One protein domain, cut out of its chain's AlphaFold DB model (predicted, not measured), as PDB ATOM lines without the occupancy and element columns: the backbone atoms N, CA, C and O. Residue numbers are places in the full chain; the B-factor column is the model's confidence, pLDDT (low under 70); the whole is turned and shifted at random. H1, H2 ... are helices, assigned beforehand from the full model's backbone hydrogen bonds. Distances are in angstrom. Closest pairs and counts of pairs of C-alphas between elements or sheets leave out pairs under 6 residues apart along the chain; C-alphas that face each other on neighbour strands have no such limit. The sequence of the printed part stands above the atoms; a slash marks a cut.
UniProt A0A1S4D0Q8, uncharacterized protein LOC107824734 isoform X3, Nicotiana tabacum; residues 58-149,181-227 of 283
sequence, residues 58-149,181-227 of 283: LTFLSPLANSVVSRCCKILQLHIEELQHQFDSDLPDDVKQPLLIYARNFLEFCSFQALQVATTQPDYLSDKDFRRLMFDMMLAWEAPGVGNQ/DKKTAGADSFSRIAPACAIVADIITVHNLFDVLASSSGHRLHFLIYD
ATOM      1  N   LEU A  58     -31.419  61.819 112.290       83.56
ATOM      2  CA  LEU A  58     -30.894  60.559 111.787       83.56
ATOM      3  C   LEU A  58     -29.659  60.176 112.602       83.56
ATOM      4  O   LEU A  58     -28.651  60.886 112.615       83.56
ATOM      5  N   THR A  59     -29.728  59.033 113.277       85.06
ATOM      6  CA  THR A  59     -28.701  58.573 114.227       85.06
ATOM      7  C   THR A  59     -27.368  58.222 113.567       85.06
ATOM      8  O   THR A  59     -26.339  58.206 114.237       85.06
ATOM      9  N   PHE A  60     -27.366  57.960 112.256       87.12
ATOM     10  CA  PHE A  60     -26.151  57.682 111.491       87.12
ATOM     11  C   PHE A  60     -25.402  58.951 111.054       87.12
ATOM     12  O   PHE A  60     -24.227  58.861 110.691       87.12
ATOM     13  N   LEU A  61     -26.052  60.118 111.101       90.00
ATOM     14  CA  LEU A  61     -25.479  61.397 110.687       90.00
ATOM     15  C   LEU A  61     -24.905  62.179 111.873       90.00
ATOM     16  O   LEU A  61     -25.425  62.138 112.989       90.00
ATOM     17  N   SER A  62     -23.856  62.961 111.621       91.62
ATOM     18  CA  SER A  62     -23.355  63.938 112.590       91.62
ATOM     19  C   SER A  62     -24.396  65.045 112.851       91.62
ATOM     20  O   SER A  62     -25.301  65.258 112.037       91.62
ATOM     21  N   PRO A  63     -24.304  65.799 113.966       91.88
ATOM     22  CA  PRO A  63     -25.236  66.896 114.240       91.88
ATOM     23  C   PRO A  63     -25.253  67.960 113.135       91.88
ATOM     24  O   PRO A  63     -26.312  68.483 112.785       91.88
ATOM     25  N   LEU A  64     -24.086  68.254 112.548       92.44
ATOM     26  CA  LEU A  64     -23.972  69.197 111.438       92.44
ATOM     27  C   LEU A  64     -24.609  68.635 110.163       92.44
ATOM     28  O   LEU A  64     -25.374  69.343 109.517       92.44
ATOM     29  N   ALA A  65     -24.364  67.361 109.841       94.12
ATOM     30  CA  ALA A  65     -24.985  66.709 108.691       94.12
ATOM     31  C   ALA A  65     -26.517  66.644 108.822       94.12
ATOM     32  O   ALA A  65     -27.217  66.978 107.873       94.12
ATOM     33  N   ASN A  66     -27.049  66.334 110.010       94.19
ATOM     34  CA  ASN A  66     -28.487  66.417 110.288       94.19
ATOM     35  C   ASN A  66     -29.037  67.834 110.063       94.19
ATOM     36  O   ASN A  66     -30.060  68.012 109.401       94.19
ATOM     37  N   SER A  67     -28.334  68.860 110.554       94.06
ATOM     38  CA  SER A  67     -28.724  70.255 110.324       94.06
ATOM     39  C   SER A  67     -28.734  70.617 108.836       94.06
ATOM     40  O   SER A  67     -29.640  71.323 108.393       94.06
ATOM     41  N   VAL A  68     -27.747  70.156 108.062       96.19
ATOM     42  CA  VAL A  68     -27.687  70.377 106.609       96.19
ATOM     43  C   VAL A  68     -28.850  69.674 105.914       96.19
ATOM     44  O   VAL A  68     -29.600  70.335 105.201       96.19
ATOM     45  N   VAL A  69     -29.079  68.385 106.186       95.50
ATOM     46  CA  VAL A  69     -30.191  67.618 105.595       95.50
ATOM     47  C   VAL A  69     -31.543  68.248 105.937       95.50
ATOM     48  O   VAL A  69     -32.390  68.390 105.058       95.50
ATOM     49  N   SER A  70     -31.737  68.711 107.173       94.81
ATOM     50  CA  SER A  70     -32.952  69.432 107.574       94.81
ATOM     51  C   SER A  70     -33.161  70.717 106.758       94.81
ATOM     52  O   SER A  70     -34.278  71.006 106.328       94.81
ATOM     53  N   ARG A  71     -32.093  71.484 106.492       95.62
ATOM     54  CA  ARG A  71     -32.158  72.677 105.627       95.62
ATOM     55  C   ARG A  71     -32.439  72.304 104.168       95.62
ATOM     56  O   ARG A  71     -33.256  72.974 103.545       95.62
ATOM     57  N   CYS A  72     -31.846  71.226 103.654       95.88
ATOM     58  CA  CYS A  72     -32.149  70.703 102.319       95.88
ATOM     59  C   CYS A  72     -33.625  70.313 102.184       95.88
ATOM     60  O   CYS A  72     -34.279  70.744 101.242       95.88
ATOM     61  N   CYS A  73     -34.176  69.586 103.160       94.69
ATOM     62  CA  CYS A  73     -35.592  69.206 103.195       94.69
ATOM     63  C   CYS A  73     -36.514  70.432 103.119       94.69
ATOM     64  O   CYS A  73     -37.481  70.437 102.363       94.69
ATOM     65  N   LYS A  74     -36.178  71.509 103.845       94.88
ATOM     66  CA  LYS A  74     -36.931  72.775 103.793       94.88
ATOM     67  C   LYS A  74     -36.893  73.433 102.414       94.88
ATOM     68  O   LYS A  74     -37.917  73.940 101.974       94.88
ATOM     69  N   ILE A  75     -35.742  73.423 101.740       94.19
ATOM     70  CA  ILE A  75     -35.599  73.976 100.381       94.19
ATOM     71  C   ILE A  75     -36.394  73.144  99.370       94.19
ATOM     72  O   ILE A  75     -37.070  73.702  98.510       94.19
ATOM     73  N   LEU A  76     -36.336  71.817  99.499       93.31
ATOM     74  CA  LEU A  76     -37.031  70.872  98.623       93.31
ATOM     75  C   LEU A  76     -38.534  70.768  98.912       93.31
ATOM     76  O   LEU A  76     -39.267  70.242  98.082       93.31
ATOM     77  N   GLN A  77     -38.988  71.260 100.068       93.00
ATOM     78  CA  GLN A  77     -40.347  71.068 100.584       93.00
ATOM     79  C   GLN A  77     -40.721  69.579 100.698       93.00
ATOM     80  O   GLN A  77     -41.846  69.177 100.409       93.00
ATOM     81  N   LEU A  78     -39.759  68.759 101.127       91.69
ATOM     82  CA  LEU A  78     -39.916  67.318 101.322       91.69
ATOM     83  C   LEU A  78     -39.675  66.935 102.781       91.69
ATOM     84  O   LEU A  78     -38.951  67.609 103.516       91.69
ATOM     85  N   HIS A  79     -40.267  65.814 103.182       90.25
ATOM     86  CA  HIS A  79     -39.941  65.152 104.439       90.25
ATOM     87  C   HIS A  79     -38.673  64.306 104.290       90.25
ATOM     88  O   HIS A  79     -38.344  63.841 103.197       90.25
ATOM     89  N   ILE A  80     -37.955  64.105 105.394       89.00
ATOM     90  CA  ILE A  80     -36.672  63.396 105.386       89.00
ATOM     91  C   ILE A  80     -36.835  61.925 104.990       89.00
ATOM     92  O   ILE A  80     -35.976  61.381 104.304       89.00
ATOM     93  N   GLU A  81     -37.960  61.312 105.357       89.50
ATOM     94  CA  GLU A  81     -38.303  59.929 105.028       89.50
ATOM     95  C   GLU A  81     -38.551  59.753 103.526       89.50
ATOM     96  O   GLU A  81     -38.099  58.776 102.937       89.50
ATOM     97  N   GLU A  82     -39.219  60.724 102.896       89.94
ATOM     98  CA  GLU A  82     -39.447  60.738 101.447       89.94
ATOM     99  C   GLU A  82     -38.119  60.888 100.698       89.94
ATOM    100  O   GLU A  82     -37.844  60.158  99.749       89.94
ATOM    101  N   LEU A  83     -37.254  61.790 101.169       88.75
ATOM    102  CA  LEU A  83     -35.933  62.013 100.586       88.75
ATOM    103  C   LEU A  83     -35.028  60.778 100.722       88.75
ATOM    104  O   LEU A  83     -34.301  60.427  99.792       88.75
ATOM    105  N   GLN A  84     -35.092  60.097 101.869       89.69
ATOM    106  CA  GLN A  84     -34.378  58.845 102.105       89.69
ATOM    107  C   GLN A  84     -34.916  57.713 101.226       89.69
ATOM    108  O   GLN A  84     -34.126  56.993 100.626       89.69
ATOM    109  N   HIS A  85     -36.236  57.598 101.080       89.25
ATOM    110  CA  HIS A  85     -36.845  56.616 100.186       89.25
ATOM    111  C   HIS A  85     -36.432  56.841  98.724       89.25
ATOM    112  O   HIS A  85     -36.102  55.880  98.032       89.25
ATOM    113  N   GLN A  86     -36.398  58.094  98.258       89.94
ATOM    114  CA  GLN A  86     -35.909  58.426  96.914       89.94
ATOM    115  C   GLN A  86     -34.456  57.982  96.724       89.94
ATOM    116  O   GLN A  86     -34.151  57.293  95.753       89.94
ATOM    117  N   PHE A  87     -33.585  58.289  97.687       89.25
ATOM    118  CA  PHE A  87     -32.189  57.858  97.652       89.25
ATOM    119  C   PHE A  87     -32.036  56.329  97.651       89.25
ATOM    120  O   PHE A  87     -31.286  55.785  96.842       89.25
ATOM    121  N   ASP A  88     -32.758  55.632  98.529       87.00
ATOM    122  CA  ASP A  88     -32.681  54.177  98.650       87.00
ATOM    123  C   ASP A  88     -33.252  53.473  97.405       87.00
ATOM    124  O   ASP A  88     -32.735  52.432  97.006       87.00
ATOM    125  N   SER A  89     -34.258  54.060  96.741       85.25
ATOM    126  CA  SER A  89     -34.833  53.522  95.498       85.25
ATOM    127  C   SER A  89     -33.876  53.568  94.301       85.25
ATOM    128  O   SER A  89     -33.975  52.734  93.400       85.25
ATOM    129  N   ASP A  90     -32.925  54.505  94.316       75.56
ATOM    130  CA  ASP A  90     -31.899  54.655  93.280       75.56
ATOM    131  C   ASP A  90     -30.682  53.733  93.517       75.56
ATOM    132  O   ASP A  90     -29.809  53.599  92.649       75.56
ATOM    133  N   LEU A  91     -30.597  53.072  94.681       74.31
ATOM    134  CA  LEU A  91     -29.507  52.161  95.026       74.31
ATOM    135  C   LEU A  91     -29.819  50.715  94.590       74.31
ATOM    136  O   LEU A  91     -30.890  50.192  94.874       74.31
ATOM    137  N   PRO A  92     -28.872  49.997  93.956       68.56
ATOM    138  CA  PRO A  92     -29.040  48.568  93.697       68.56
ATOM    139  C   PRO A  92     -29.146  47.769  95.009       68.56
ATOM    140  O   PRO A  92     -28.233  47.846  95.838       68.56
ATOM    141  N   ASP A  93     -30.187  46.934  95.142       58.41
ATOM    142  CA  ASP A  93     -30.535  46.138  96.343       58.41
ATOM    143  C   ASP A  93     -29.384  45.296  96.945       58.41
ATOM    144  O   ASP A  93     -29.414  44.912  98.114       58.41
ATOM    145  N   ASP A  94     -28.349  44.991  96.158       56.53
ATOM    146  CA  ASP A  94     -27.296  44.031  96.511       56.53
ATOM    147  C   ASP A  94     -26.041  44.677  97.146       56.53
ATOM    148  O   ASP A  94     -25.057  43.996  97.458       56.53
ATOM    149  N   VAL A  95     -26.030  46.003  97.350       58.69
ATOM    150  CA  VAL A  95     -24.854  46.729  97.867       58.69
ATOM    151  C   VAL A  95     -25.057  47.162  99.319       58.69
ATOM    152  O   VAL A  95     -25.514  48.263  99.609       58.69
ATOM    153  N   LYS A  96     -24.595  46.335 100.264       59.69
ATOM    154  CA  LYS A  96     -24.404  46.764 101.660       59.69
ATOM    155  C   LYS A  96     -23.228  47.742 101.739       59.69
ATOM    156  O   LYS A  96     -22.078  47.324 101.886       59.69
ATOM    157  N   GLN A  97     -23.501  49.036 101.600       67.44
ATOM    158  CA  GLN A  97     -22.477  50.068 101.749       67.44
ATOM    159  C   GLN A  97     -22.069  50.204 103.227       67.44
ATOM    160  O   GLN A  97     -22.924  50.134 104.112       67.44
ATOM    161  N   PRO A  98     -20.775  50.416 103.528       81.31
ATOM    162  CA  PRO A  98     -20.349  50.862 104.851       81.31
ATOM    163  C   PRO A  98     -21.138  52.106 105.286       81.31
ATOM    164  O   PRO A  98     -21.341  53.012 104.479       81.31
ATOM    165  N   LEU A  99     -21.533  52.182 106.563       79.88
ATOM    166  CA  LEU A  99     -22.388  53.262 107.088       79.88
ATOM    167  C   LEU A  99     -21.842  54.670 106.805       79.88
ATOM    168  O   LEU A  99     -22.616  55.578 106.528       79.88
ATOM    169  N   LEU A 100     -20.518  54.854 106.822       80.81
ATOM    170  CA  LEU A 100     -19.886  56.140 106.504       80.81
ATOM    171  C   LEU A 100     -20.054  56.526 105.027       80.81
ATOM    172  O   LEU A 100     -20.273  57.695 104.719       80.81
ATOM    173  N   ILE A 101     -19.977  55.549 104.120       85.25
ATOM    174  CA  ILE A 101     -20.167  55.766 102.680       85.25
ATOM    175  C   ILE A 101     -21.638  56.076 102.402       85.25
ATOM    176  O   ILE A 101     -21.924  57.030 101.687       85.25
ATOM    177  N   TYR A 102     -22.558  55.345 103.038       88.25
ATOM    178  CA  TYR A 102     -23.988  55.646 102.972       88.25
ATOM    179  C   TYR A 102     -24.286  57.067 103.472       88.25
ATOM    180  O   TYR A 102     -24.896  57.849 102.753       88.25
ATOM    181  N   ALA A 103     -23.783  57.436 104.657       90.19
ATOM    182  CA  ALA A 103     -23.963  58.768 105.237       90.19
ATOM    183  C   ALA A 103     -23.466  59.885 104.309       90.19
ATOM    184  O   ALA A 103     -24.157  60.882 104.109       90.19
ATOM    185  N   ARG A 104     -22.274  59.708 103.723       90.88
ATOM    186  CA  ARG A 104     -21.689  60.672 102.786       90.88
ATOM    187  C   ARG A 104     -22.498  60.769 101.493       90.88
ATOM    188  O   ARG A 104     -22.825  61.875 101.082       90.88
ATOM    189  N   ASN A 105     -22.848  59.637 100.885       91.50
ATOM    190  CA  ASN A 105     -23.617  59.599  99.639       91.50
ATOM    191  C   ASN A 105     -25.021  60.195  99.822       91.50
ATOM    192  O   ASN A 105     -25.474  60.967  98.980       91.50
ATOM    193  N   PHE A 106     -25.681  59.891 100.939       92.31
ATOM    194  CA  PHE A 106     -26.979  60.470 101.271       92.31
ATOM    195  C   PHE A 106     -26.881  61.988 101.475       92.31
ATOM    196  O   PHE A 106     -27.690  62.740 100.932       92.31
ATOM    197  N   LEU A 107     -25.856  62.467 102.194       94.75
ATOM    198  CA  LEU A 107     -25.608  63.902 102.361       94.75
ATOM    199  C   LEU A 107     -25.359  64.599 101.015       94.75
ATOM    200  O   LEU A 107     -25.893  65.685 100.791       94.75
ATOM    201  N   GLU A 108     -24.572  63.994 100.121       94.62
ATOM    202  CA  GLU A 108     -24.341  64.510  98.767       94.62
ATOM    203  C   GLU A 108     -25.641  64.607  97.972       94.62
ATOM    204  O   GLU A 108     -25.935  65.664  97.421       94.62
ATOM    205  N   PHE A 109     -26.441  63.538  97.964       94.12
ATOM    206  CA  PHE A 109     -27.736  63.504  97.289       94.12
ATOM    207  C   PHE A 109     -28.645  64.644  97.762       94.12
ATOM    208  O   PHE A 109     -29.098  65.457  96.953       94.12
ATOM    209  N   CYS A 110     -28.821  64.777  99.082       95.38
ATOM    210  CA  CYS A 110     -29.613  65.853  99.680       95.38
ATOM    211  C   CYS A 110     -29.066  67.240  99.314       95.38
ATOM    212  O   CYS A 110     -29.829  68.180  99.081       95.38
ATOM    213  N   SER A 111     -27.739  67.384  99.298       96.62
ATOM    214  CA  SER A 111     -27.081  68.656  99.010       96.62
ATOM    215  C   SER A 111     -27.277  69.065  97.557       96.62
ATOM    216  O   SER A 111     -27.702  70.185  97.293       96.62
ATOM    217  N   PHE A 112     -27.036  68.161  96.612       95.62
ATOM    218  CA  PHE A 112     -27.134  68.461  95.184       95.62
ATOM    219  C   PHE A 112     -28.563  68.771  94.754       95.62
ATOM    220  O   PHE A 112     -28.772  69.754  94.044       95.62
ATOM    221  N   GLN A 113     -29.549  68.018  95.245       94.06
ATOM    222  CA  GLN A 113     -30.951  68.333  94.973       94.06
ATOM    223  C   GLN A 113     -31.331  69.722  95.503       94.06
ATOM    224  O   GLN A 113     -31.933  70.524  94.785       94.06
ATOM    225  N   ALA A 114     -30.948  70.044  96.743       95.75
ATOM    226  CA  ALA A 114     -31.248  71.350  97.321       95.75
ATOM    227  C   ALA A 114     -30.550  72.490  96.565       95.75
ATOM    228  O   ALA A 114     -31.167  73.528  96.332       95.75
ATOM    229  N   LEU A 115     -29.295  72.304  96.141       95.88
ATOM    230  CA  LEU A 115     -28.564  73.309  95.367       95.88
ATOM    231  C   LEU A 115     -29.168  73.525  93.980       95.88
ATOM    232  O   LEU A 115     -29.244  74.669  93.536       95.88
ATOM    233  N   GLN A 116     -29.663  72.476  93.325       94.25
ATOM    234  CA  GLN A 116     -30.349  72.602  92.038       94.25
ATOM    235  C   GLN A 116     -31.603  73.487  92.149       94.25
ATOM    236  O   GLN A 116     -31.843  74.339  91.293       94.25
ATOM    237  N   VAL A 117     -32.373  73.346  93.230       94.06
ATOM    238  CA  VAL A 117     -33.555  74.189  93.474       94.06
ATOM    239  C   VAL A 117     -33.145  75.601  93.902       94.06
ATOM    240  O   VAL A 117     -33.649  76.581  93.357       94.06
ATOM    241  N   ALA A 118     -32.196  75.727  94.833       92.56
ATOM    242  CA  ALA A 118     -31.759  77.017  95.363       92.56
ATOM    243  C   ALA A 118     -31.119  77.921  94.294       92.56
ATOM    244  O   ALA A 118     -31.351  79.127  94.294       92.56
ATOM    245  N   THR A 119     -30.368  77.347  93.351       92.50
ATOM    246  CA  THR A 119     -29.704  78.101  92.267       92.50
ATOM    247  C   THR A 119     -30.654  78.560  91.160       92.50
ATOM    248  O   THR A 119     -30.255  79.349  90.306       92.50
ATOM    249  N   THR A 120     -31.916  78.115  91.178       91.12
ATOM    250  CA  THR A 120     -32.951  78.589  90.244       91.12
ATOM    251  C   THR A 120     -33.469  79.985  90.623       91.12
ATOM    252  O   THR A 120     -34.006  80.697  89.774       91.12
ATOM    253  N   GLN A 121     -33.314  80.410  91.883       87.81
ATOM    254  CA  GLN A 121     -33.722  81.751  92.305       87.81
ATOM    255  C   GLN A 121     -32.752  82.811  91.764       87.81
ATOM    256  O   GLN A 121     -31.542  82.599  91.815       87.81
ATOM    257  N   PRO A 122     -33.228  83.971  91.278       85.56
ATOM    258  CA  PRO A 122     -32.331  85.061  90.910       85.56
ATOM    259  C   PRO A 122     -31.559  85.554  92.141       85.56
ATOM    260  O   PRO A 122     -32.059  85.492  93.262       85.56
ATOM    261  N   ASP A 123     -30.337  86.049  91.933       87.88
ATOM    262  CA  ASP A 123     -29.493  86.635  92.986       87.88
ATOM    263  C   ASP A 123     -29.210  85.727  94.203       87.88
ATOM    264  O   ASP A 123     -28.832  86.221  95.270       87.88
ATOM    265  N   TYR A 124     -29.317  84.402  94.049       92.31
ATOM    266  CA  TYR A 124     -29.094  83.420  95.121       92.31
ATOM    267  C   TYR A 124     -27.713  83.545  95.793       92.31
ATOM    268  O   TYR A 124     -27.567  83.278  96.983       92.31
ATOM    269  N   LEU A 125     -26.688  84.011  95.069       93.31
ATOM    270  CA  LEU A 125     -25.359  84.263  95.637       93.31
ATOM    271  C   LEU A 125     -25.346  85.399  96.662       93.31
ATOM    272  O   LEU A 125     -24.465  85.428  97.522       93.31
ATOM    273  N   SER A 126     -26.313  86.313  96.596       92.88
ATOM    274  CA  SER A 126     -26.432  87.444  97.515       92.88
ATOM    275  C   SER A 126     -27.141  87.063  98.819       92.88
ATOM    276  O   SER A 126     -26.895  87.686  99.862       92.88
ATOM    277  N   ASP A 127     -27.865  85.940  98.825       94.31
ATOM    278  CA  ASP A 127     -28.435  85.343 100.028       94.31
ATOM    279  C   ASP A 127     -27.341  84.799 100.966       94.31
ATOM    280  O   ASP A 127     -26.533  83.928 100.634       94.31
ATOM    281  N   LYS A 128     -27.314  85.333 102.191       94.06
ATOM    282  CA  LYS A 128     -26.390  84.897 103.243       94.06
ATOM    283  C   LYS A 128     -26.660  83.456 103.666       94.06
ATOM    284  O   LYS A 128     -25.701  82.741 103.974       94.06
ATOM    285  N   ASP A 129     -27.921  83.040 103.696       94.25
ATOM    286  CA  ASP A 129     -28.291  81.711 104.160       94.25
ATOM    287  C   ASP A 129     -27.857  80.649 103.153       94.25
ATOM    288  O   ASP A 129     -27.287  79.637 103.574       94.25
ATOM    289  N   PHE A 130     -28.005  80.914 101.851       95.50
ATOM    290  CA  PHE A 130     -27.434  80.097 100.780       95.50
ATOM    291  C   PHE A 130     -25.910  79.947 100.895       95.50
ATOM    292  O   PHE A 130     -25.398  78.824 100.952       95.50
ATOM    293  N   ARG A 131     -25.162  81.058 100.998       95.56
ATOM    294  CA  ARG A 131     -23.690  80.998 101.110       95.56
ATOM    295  C   ARG A 131     -23.243  80.212 102.339       95.56
ATOM    296  O   ARG A 131     -22.302  79.420 102.269       95.56
ATOM    297  N   ARG A 132     -23.939  80.397 103.467       95.75
ATOM    298  CA  ARG A 132     -23.669  79.637 104.689       95.75
ATOM    299  C   ARG A 132     -24.031  78.163 104.538       95.75
ATOM    300  O   ARG A 132     -23.282  77.321 105.014       95.75
ATOM    301  N   LEU A 133     -25.143  77.849 103.869       96.38
ATOM    302  CA  LEU A 133     -25.565  76.475 103.605       96.38
ATOM    303  C   LEU A 133     -24.517  75.708 102.802       96.38
ATOM    304  O   LEU A 133     -24.140  74.620 103.221       96.38
ATOM    305  N   MET A 134     -24.017  76.275 101.698       96.88
ATOM    306  CA  MET A 134     -22.978  75.612 100.900       96.88
ATOM    307  C   MET A 134     -21.705  75.350 101.702       96.88
ATOM    308  O   MET A 134     -21.112  74.281 101.582       96.88
ATOM    309  N   PHE A 135     -21.304  76.286 102.562       96.88
ATOM    310  CA  PHE A 135     -20.152  76.065 103.431       96.88
ATOM    311  C   PHE A 135     -20.422  74.981 104.487       96.88
ATOM    312  O   PHE A 135     -19.596  74.095 104.693       96.88
ATOM    313  N   ASP A 136     -21.597  74.993 105.123       96.12
ATOM    314  CA  ASP A 136     -21.982  73.956 106.084       96.12
ATOM    315  C   ASP A 136     -22.088  72.568 105.413       96.12
ATOM    316  O   ASP A 136     -21.750  71.573 106.051       96.12
ATOM    317  N   MET A 137     -22.489  72.486 104.135       97.25
ATOM    318  CA  MET A 137     -22.454  71.248 103.336       97.25
ATOM    319  C   MET A 137     -21.025  70.715 103.189       97.25
ATOM    320  O   MET A 137     -20.812  69.519 103.383       97.25
ATOM    321  N   MET A 138     -20.041  71.580 102.909       96.31
ATOM    322  CA  MET A 138     -18.624  71.186 102.839       96.31
ATOM    323  C   MET A 138     -18.141  70.629 104.182       96.31
ATOM    324  O   MET A 138     -17.589  69.533 104.243       96.31
ATOM    325  N   LEU A 139     -18.434  71.332 105.279       94.50
ATOM    326  CA  LEU A 139     -18.071  70.889 106.628       94.50
ATOM    327  C   LEU A 139     -18.744  69.564 107.019       94.50
ATOM    328  O   LEU A 139     -18.111  68.682 107.599       94.50
ATOM    329  N   ALA A 140     -20.032  69.408 106.705       94.44
ATOM    330  CA  ALA A 140     -20.767  68.172 106.955       94.44
ATOM    331  C   ALA A 140     -20.209  67.003 106.130       94.44
ATOM    332  O   ALA A 140     -20.207  65.871 106.604       94.44
ATOM    333  N   TRP A 141     -19.719  67.268 104.918       94.75
ATOM    334  CA  TRP A 141     -19.166  66.249 104.030       94.75
ATOM    335  C   TRP A 141     -17.838  65.664 104.534       94.75
ATOM    336  O   TRP A 141     -17.573  64.467 104.348       94.75
ATOM    337  N   GLU A 142     -17.026  66.470 105.225       90.81
ATOM    338  CA  GLU A 142     -15.793  65.997 105.873       90.81
ATOM    339  C   GLU A 142     -16.081  65.023 107.018       90.81
ATOM    340  O   GLU A 142     -15.394  64.009 107.156       90.81
ATOM    341  N   ALA A 143     -17.127  65.287 107.805       88.88
ATOM    342  CA  ALA A 143     -17.534  64.466 108.944       88.88
ATOM    343  C   ALA A 143     -19.042  64.143 108.904       88.88
ATOM    344  O   ALA A 143     -19.825  64.674 109.706       88.88
ATOM    345  N   PRO A 144     -19.476  63.249 107.993       84.31
ATOM    346  CA  PRO A 144     -20.896  63.002 107.759       84.31
ATOM    347  C   PRO A 144     -21.549  62.158 108.860       84.31
ATOM    348  O   PRO A 144     -22.751  62.278 109.064       84.31
ATOM    349  N   GLY A 145     -20.787  61.343 109.602       81.56
ATOM    350  CA  GLY A 145     -21.296  60.444 110.649       81.56
ATOM    351  C   GLY A 145     -20.733  60.704 112.052       81.56
ATOM    352  O   GLY A 145     -19.732  61.400 112.218       81.56
ATOM    353  N   VAL A 146     -21.365  60.105 113.069       67.00
ATOM    354  CA  VAL A 146     -21.099  60.319 114.515       67.00
ATOM    355  C   VAL A 146     -19.696  59.866 114.972       67.00
ATOM    356  O   VAL A 146     -19.221  60.294 116.016       67.00
ATOM    357  N   GLY A 147     -18.995  59.038 114.190       57.81
ATOM    358  CA  GLY A 147     -17.682  58.480 114.552       57.81
ATOM    359  C   GLY A 147     -16.448  59.244 114.055       57.81
ATOM    360  O   GLY A 147     -15.344  58.755 114.257       57.81
ATOM    361  N   ASN A 148     -16.598  60.388 113.378       53.28
ATOM    362  CA  ASN A 148     -15.489  61.040 112.657       53.28
ATOM    363  C   ASN A 148     -14.812  62.195 113.422       53.28
ATOM    364  O   ASN A 148     -14.176  63.054 112.817       53.28
ATOM    365  N   GLN A 149     -14.986  62.261 114.745       47.59
ATOM    366  CA  GLN A 149     -14.484  63.356 115.574       47.59
ATOM    367  C   GLN A 149     -13.129  62.999 116.201       47.59
ATOM    368  O   GLN A 149     -13.021  62.882 117.414       47.59
ATOM    369  N   ASP A 181     -13.298  79.576 115.477       46.25
ATOM    370  CA  ASP A 181     -12.900  78.359 116.169       46.25
ATOM    371  C   ASP A 181     -13.458  77.099 115.458       46.25
ATOM    372  O   ASP A 181     -14.611  76.687 115.629       46.25
ATOM    373  N   LYS A 182     -12.550  76.430 114.729       57.94
ATOM    374  CA  LYS A 182     -12.477  74.976 114.470       57.94
ATOM    375  C   LYS A 182     -13.257  74.386 113.291       57.94
ATOM    376  O   LYS A 182     -13.253  73.163 113.152       57.94
ATOM    377  N   LYS A 183     -13.900  75.170 112.419       77.31
ATOM    378  CA  LYS A 183     -14.668  74.606 111.283       77.31
ATOM    379  C   LYS A 183     -14.247  75.168 109.931       77.31
ATOM    380  O   LYS A 183     -14.951  75.959 109.312       77.31
ATOM    381  N   THR A 184     -13.100  74.699 109.465       90.44
ATOM    382  CA  THR A 184     -12.589  74.944 108.112       90.44
ATOM    383  C   THR A 184     -12.902  73.780 107.182       90.44
ATOM    384  O   THR A 184     -12.763  72.634 107.604       90.44
ATOM    385  N   ALA A 185     -13.208  74.061 105.920       92.81
ATOM    386  CA  ALA A 185     -13.374  73.044 104.887       92.81
ATOM    387  C   ALA A 185     -12.031  72.716 104.211       92.81
ATOM    388  O   ALA A 185     -11.237  73.605 103.912       92.81
ATOM    389  N   GLY A 186     -11.755  71.444 103.961       93.62
ATOM    390  CA  GLY A 186     -10.599  70.968 103.207       93.62
ATOM    391  C   GLY A 186     -10.881  70.815 101.712       93.62
ATOM    392  O   GLY A 186     -12.029  70.879 101.256       93.62
ATOM    393  N   ALA A 187      -9.812  70.570 100.953       95.31
ATOM    394  CA  ALA A 187      -9.830  70.509  99.491       95.31
ATOM    395  C   ALA A 187     -10.826  69.476  98.935       95.31
ATOM    396  O   ALA A 187     -11.531  69.756  97.964       95.31
ATOM    397  N   ASP A 188     -10.929  68.301  99.562       94.06
ATOM    398  CA  ASP A 188     -11.824  67.227  99.110       94.06
ATOM    399  C   ASP A 188     -13.298  67.638  99.208       94.06
ATOM    400  O   ASP A 188     -14.067  67.470  98.262       94.06
ATOM    401  N   SER A 189     -13.692  68.247 100.330       95.31
ATOM    402  CA  SER A 189     -15.069  68.714 100.514       95.31
ATOM    403  C   SER A 189     -15.423  69.859  99.567       95.31
ATOM    404  O   SER A 189     -16.501  69.864  98.968       95.31
ATOM    405  N   PHE A 190     -14.497  70.802  99.372       97.12
ATOM    406  CA  PHE A 190     -14.690  71.922  98.461       97.12
ATOM    407  C   PHE A 190     -14.813  71.445  97.012       97.12
ATOM    408  O   PHE A 190     -15.777  71.796  96.334       97.12
ATOM    409  N   SER A 191     -13.889  70.595  96.552       96.38
ATOM    410  CA  SER A 191     -13.894  70.051  95.187       96.38
ATOM    411  C   SER A 191     -15.093  69.156  94.889       96.38
ATOM    412  O   SER A 191     -15.489  69.029  93.731       96.38
ATOM    413  N   ARG A 192     -15.717  68.578  95.920       95.31
ATOM    414  CA  ARG A 192     -16.933  67.785  95.762       95.31
ATOM    415  C   ARG A 192     -18.209  68.625  95.720       95.31
ATOM    416  O   ARG A 192     -19.071  68.351  94.889       95.31
ATOM    417  N   ILE A 193     -18.343  69.608  96.613       96.62
ATOM    418  CA  ILE A 193     -19.586  70.379  96.786       96.62
ATOM    419  C   ILE A 193     -19.633  71.609  95.876       96.62
ATOM    420  O   ILE A 193     -20.666  71.857  95.261       96.62
ATOM    421  N   ALA A 194     -18.543  72.377  95.763       96.25
ATOM    422  CA  ALA A 194     -18.552  73.646  95.031       96.25
ATOM    423  C   ALA A 194     -18.967  73.497  93.551       96.25
ATOM    424  O   ALA A 194     -19.798  74.291  93.109       96.25
ATOM    425  N   PRO A 195     -18.516  72.464  92.803       96.12
ATOM    426  CA  PRO A 195     -18.916  72.279  91.405       96.12
ATOM    427  C   PRO A 195     -20.383  71.900  91.187       96.12
ATOM    428  O   PRO A 195     -20.842  71.903  90.047       96.12
ATOM    429  N   ALA A 196     -21.145  71.601  92.248       93.62
ATOM    430  CA  ALA A 196     -22.599  71.472  92.132       93.62
ATOM    431  C   ALA A 196     -23.253  72.792  91.683       93.62
ATOM    432  O   ALA A 196     -24.352  72.785  91.131       93.62
ATOM    433  N   CYS A 197     -22.563  73.919  91.877       92.00
ATOM    434  CA  CYS A 197     -22.915  75.209  91.313       92.00
ATOM    435  C   CYS A 197     -21.779  75.684  90.392       92.00
ATOM    436  O   CYS A 197     -20.784  76.238  90.855       92.00
ATOM    437  N   ALA A 198     -21.933  75.500  89.078       90.44
ATOM    438  CA  ALA A 198     -20.889  75.824  88.096       90.44
ATOM    439  C   ALA A 198     -20.457  77.303  88.107       90.44
ATOM    440  O   ALA A 198     -19.318  77.621  87.781       90.44
ATOM    441  N   ILE A 199     -21.352  78.209  88.520       91.00
ATOM    442  CA  ILE A 199     -21.026  79.629  88.718       91.00
ATOM    443  C   ILE A 199     -20.005  79.800  89.853       91.00
ATOM    444  O   ILE A 199     -19.142  80.668  89.777       91.00
ATOM    445  N   VAL A 200     -20.087  78.974  90.898       94.44
ATOM    446  CA  VAL A 200     -19.220  79.041  92.081       94.44
ATOM    447  C   VAL A 200     -17.870  78.387  91.838       94.44
ATOM    448  O   VAL A 200     -16.863  78.920  92.296       94.44
ATOM    449  N   ALA A 201     -17.829  77.236  91.177       95.94
ATOM    450  CA  ALA A 201     -16.581  76.593  90.792       95.94
ATOM    451  C   ALA A 201     -16.801  75.671  89.595       95.94
ATOM    452  O   ALA A 201     -17.778  74.926  89.545       95.94
ATOM    453  N   ASP A 202     -15.852  75.666  88.666       94.50
ATOM    454  CA  ASP A 202     -15.828  74.702  87.573       94.50
ATOM    455  C   ASP A 202     -15.062  73.433  87.984       94.50
ATOM    456  O   ASP A 202     -14.028  73.503  88.649       94.50
ATOM    457  N   ILE A 203     -15.546  72.264  87.557       92.75
ATOM    458  CA  ILE A 203     -14.991  70.960  87.951       92.75
ATOM    459  C   ILE A 203     -13.524  70.766  87.530       92.75
ATOM    460  O   ILE A 203     -12.812  69.985  88.157       92.75
ATOM    461  N   ILE A 204     -13.059  71.468  86.490       93.19
ATOM    462  CA  ILE A 204     -11.682  71.381  85.985       93.19
ATOM    463  C   ILE A 204     -10.762  72.298  86.798       93.19
ATOM    464  O   ILE A 204      -9.626  71.933  87.095       93.19
ATOM    465  N   THR A 205     -11.246  73.483  87.177       94.75
ATOM    466  CA  THR A 205     -10.432  74.517  87.845       94.75
ATOM    467  C   THR A 205     -10.575  74.545  89.369       94.75
ATOM    468  O   THR A 205      -9.843  75.278  90.033       94.75
ATOM    469  N   VAL A 206     -11.467  73.729  89.942       96.62
ATOM    470  CA  VAL A 206     -11.835  73.777  91.366       96.62
ATOM    471  C   VAL A 206     -10.649  73.640  92.324       96.62
ATOM    472  O   VAL A 206     -10.605  74.334  93.335       96.62
ATOM    473  N   HIS A 207      -9.662  72.801  92.005       95.81
ATOM    474  CA  HIS A 207      -8.477  72.631  92.850       95.81
ATOM    475  C   HIS A 207      -7.584  73.877  92.837       95.81
ATOM    476  O   HIS A 207      -7.180  74.342  93.898       95.81
ATOM    477  N   ASN A 208      -7.380  74.490  91.665       95.56
ATOM    478  CA  ASN A 208      -6.627  75.744  91.551       95.56
ATOM    479  C   ASN A 208      -7.331  76.878  92.309       95.56
ATOM    480  O   ASN A 208      -6.685  77.673  92.989       95.56
ATOM    481  N   LEU A 209      -8.663  76.945  92.210       96.44
ATOM    482  CA  LEU A 209      -9.459  77.914  92.959       96.44
ATOM    483  C   LEU A 209      -9.307  77.702  94.470       96.44
ATOM    484  O   LEU A 209      -9.093  78.668  95.199       96.44
ATOM    485  N   PHE A 210      -9.385  76.453  94.940       96.75
ATOM    486  CA  PHE A 210      -9.183  76.137  96.352       96.75
ATOM    487  C   PHE A 210      -7.800  76.571  96.838       96.75
ATOM    488  O   PHE A 210      -7.713  77.229  97.872       96.75
ATOM    489  N   ASP A 211      -6.743  76.260  96.086       94.81
ATOM    490  CA  ASP A 211      -5.373  76.618  96.456       94.81
ATOM    491  C   ASP A 211      -5.204  78.131  96.602       94.81
ATOM    492  O   ASP A 211      -4.603  78.594  97.570       94.81
ATOM    493  N   VAL A 212      -5.798  78.920  95.701       95.00
ATOM    494  CA  VAL A 212      -5.791  80.386  95.806       95.00
ATOM    495  C   VAL A 212      -6.537  80.849  97.060       95.00
ATOM    496  O   VAL A 212      -6.007  81.669  97.814       95.00
ATOM    497  N   LEU A 213      -7.733  80.310  97.317       93.38
ATOM    498  CA  LEU A 213      -8.556  80.700  98.467       93.38
ATOM    499  C   LEU A 213      -7.945  80.274  99.814       93.38
ATOM    500  O   LEU A 213      -8.079  80.998 100.797       93.38
ATOM    501  N   ALA A 214      -7.273  79.126  99.871       91.31
ATOM    502  CA  ALA A 214      -6.726  78.550 101.100       91.31
ATOM    503  C   ALA A 214      -5.210  78.787 101.278       91.31
ATOM    504  O   ALA A 214      -4.623  78.329 102.263       91.31
ATOM    505  N   SER A 215      -4.573  79.515 100.353       87.88
ATOM    506  CA  SER A 215      -3.123  79.783 100.340       87.88
ATOM    507  C   SER A 215      -2.607  80.428 101.629       87.88
ATOM    508  O   SER A 215      -1.549  80.056 102.129       87.88
ATOM    509  N   SER A 216      -3.368  81.364 102.201       80.81
ATOM    510  CA  SER A 216      -2.998  82.089 103.424       80.81
ATOM    511  C   SER A 216      -3.412  81.391 104.723       80.81
ATOM    512  O   SER A 216      -3.135  81.907 105.799       80.81
ATOM    513  N   SER A 217      -4.095  80.245 104.640       78.12
ATOM    514  CA  SER A 217      -4.748  79.572 105.777       78.12
ATOM    515  C   SER A 217      -4.339  78.102 105.916       78.12
ATOM    516  O   SER A 217      -5.091  77.265 106.411       78.12
ATOM    517  N   GLY A 218      -3.128  77.764 105.464       79.81
ATOM    518  CA  GLY A 218      -2.568  76.422 105.637       79.81
ATOM    519  C   GLY A 218      -3.376  75.331 104.928       79.81
ATOM    520  O   GLY A 218      -3.582  74.259 105.491       79.81
ATOM    521  N   HIS A 219      -3.861  75.607 103.710       86.50
ATOM    522  CA  HIS A 219      -4.686  74.689 102.908       86.50
ATOM    523  C   HIS A 219      -6.034  74.314 103.545       86.50
ATOM    524  O   HIS A 219      -6.626  73.286 103.201       86.50
ATOM    525  N   ARG A 220      -6.550  75.148 104.454       90.25
ATOM    526  CA  ARG A 220      -7.887  74.995 105.028       90.25
ATOM    527  C   ARG A 220      -8.736  76.221 104.716       90.25
ATOM    528  O   ARG A 220      -8.377  77.342 105.040       90.25
ATOM    529  N   LEU A 221      -9.888  76.019 104.089       92.75
ATOM    530  CA  LEU A 221     -10.771  77.105 103.682       92.75
ATOM    531  C   LEU A 221     -11.660  77.557 104.844       92.75
ATOM    532  O   LEU A 221     -12.501  76.803 105.339       92.75
ATOM    533  N   HIS A 222     -11.517  78.819 105.235       92.12
ATOM    534  CA  HIS A 222     -12.364  79.465 106.238       92.12
ATOM    535  C   HIS A 222     -13.633  80.060 105.625       92.12
ATOM    536  O   HIS A 222     -13.630  80.530 104.481       92.12
ATOM    537  N   PHE A 223     -14.703  80.143 106.424       92.88
ATOM    538  CA  PHE A 223     -15.973  80.697 105.954       92.88
ATOM    539  C   PHE A 223     -15.839  82.157 105.514       92.88
ATOM    540  O   PHE A 223     -16.422  82.544 104.511       92.88
ATOM    541  N   LEU A 224     -15.059  82.970 106.232       91.25
ATOM    542  CA  LEU A 224     -14.872  84.391 105.915       91.25
ATOM    543  C   LEU A 224     -14.272  84.601 104.518       91.25
ATOM    544  O   LEU A 224     -14.699  85.497 103.786       91.25
ATOM    545  N   ILE A 225     -13.307  83.761 104.137       93.19
ATOM    546  CA  ILE A 225     -12.678  83.813 102.815       93.19
ATOM    547  C   ILE A 225     -13.685  83.366 101.751       93.19
ATOM    548  O   ILE A 225     -13.857  84.049 100.742       93.19
ATOM    549  N   TYR A 226     -14.408  82.275 102.012       95.00
ATOM    550  CA  TYR A 226     -15.443  81.767 101.113       95.00
ATOM    551  C   TYR A 226     -16.606  82.759 100.908       95.00
ATOM    552  O   TYR A 226     -17.005  83.026  99.776       95.00
ATOM    553  N   ASP A 227     -17.112  83.385 101.976       94.25
ATOM    554  CA  ASP A 227     -18.158  84.417 101.923       94.25
ATOM    555  C   ASP A 227     -17.676  85.645 101.135       94.25
ATOM    556  O   ASP A 227     -18.410  86.172 100.296       94.25
TER     557      ASP A 227
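What this domain is: This is residues 58 to 149 and 181 to 227 of the 283 residues of the protein "uncharacterized protein LOC107824734 isoform X3" of Nicotiana tabacum (UniProt A0A1S4D0Q8). A hairpin of two long helices, H3 and H4, makes the core, with H1 packed on one side of it and H5 on the other. H2 lies at one end of the long axis, and H6 on H5 and H7 on H4 lie at the other. The printed part has 139 residues, with seven named helices, H1 to H7 in chain order, and no named strand: all helix. It is compact, with a radius of gyration of the C-alphas of 15.0 A and spans of 44 by 35 by 30 A.

How they stand to each other: H3, residues 99 to 118, touches H4, residues 128 to 142, at Arg 104 and Trp 141, closest C-alphas 6.2 A apart; this helical hairpin has a shallow tilt of 18 degrees, opposite ways. Helix packing is mostly crossed, with 1 of 8 tilted pairs shallow. H1, residues 63 to 76, touches H3 at Cys 72 and Ala 114, 5.1 A between closest C-alphas, at 36 degrees, only just steep, the same way. H5, residues 187 to 196, touches H4 at Met 138 and Ser 189, closest C-alphas 4.9 A apart. H2, residues 80 to 89, touches residues 106 to 110 of H3 alone, the closest C-alphas being those of Phe 87 and Phe 106, 6.9 A. H6, residues 206 to 214, touches H5, closest C-alphas Ser 191 and Val 206, 5.7 A. H7, residues 223 to 227, touches residues 131 to 135 of H4 alone, closest C-alphas Arg 131 and Asp 227, 6.6 A. H1 and H5 are apart. Every O i to N i+4 pair is within hydrogen-bond range in H1, H2, H3, H4, H6 and H7, and 4 of 6 in H5.

Where its parts are: H3 is 28.1 A long from C-alpha 99 at (-22.388, 53.262, 107.088), H4 21.8 A and H1 20.0 A. H7 ends at C-alpha 227, (-18.158, 84.417, 101.923).

The domain as a whole: Residues 150 to 180 are not printed; C-alphas 149 and 181 are 15.1 A apart. Residues 89 to 96 stand free. Residues 92 to 97, 146 to 149 and 181 to 182 have pLDDT under 70.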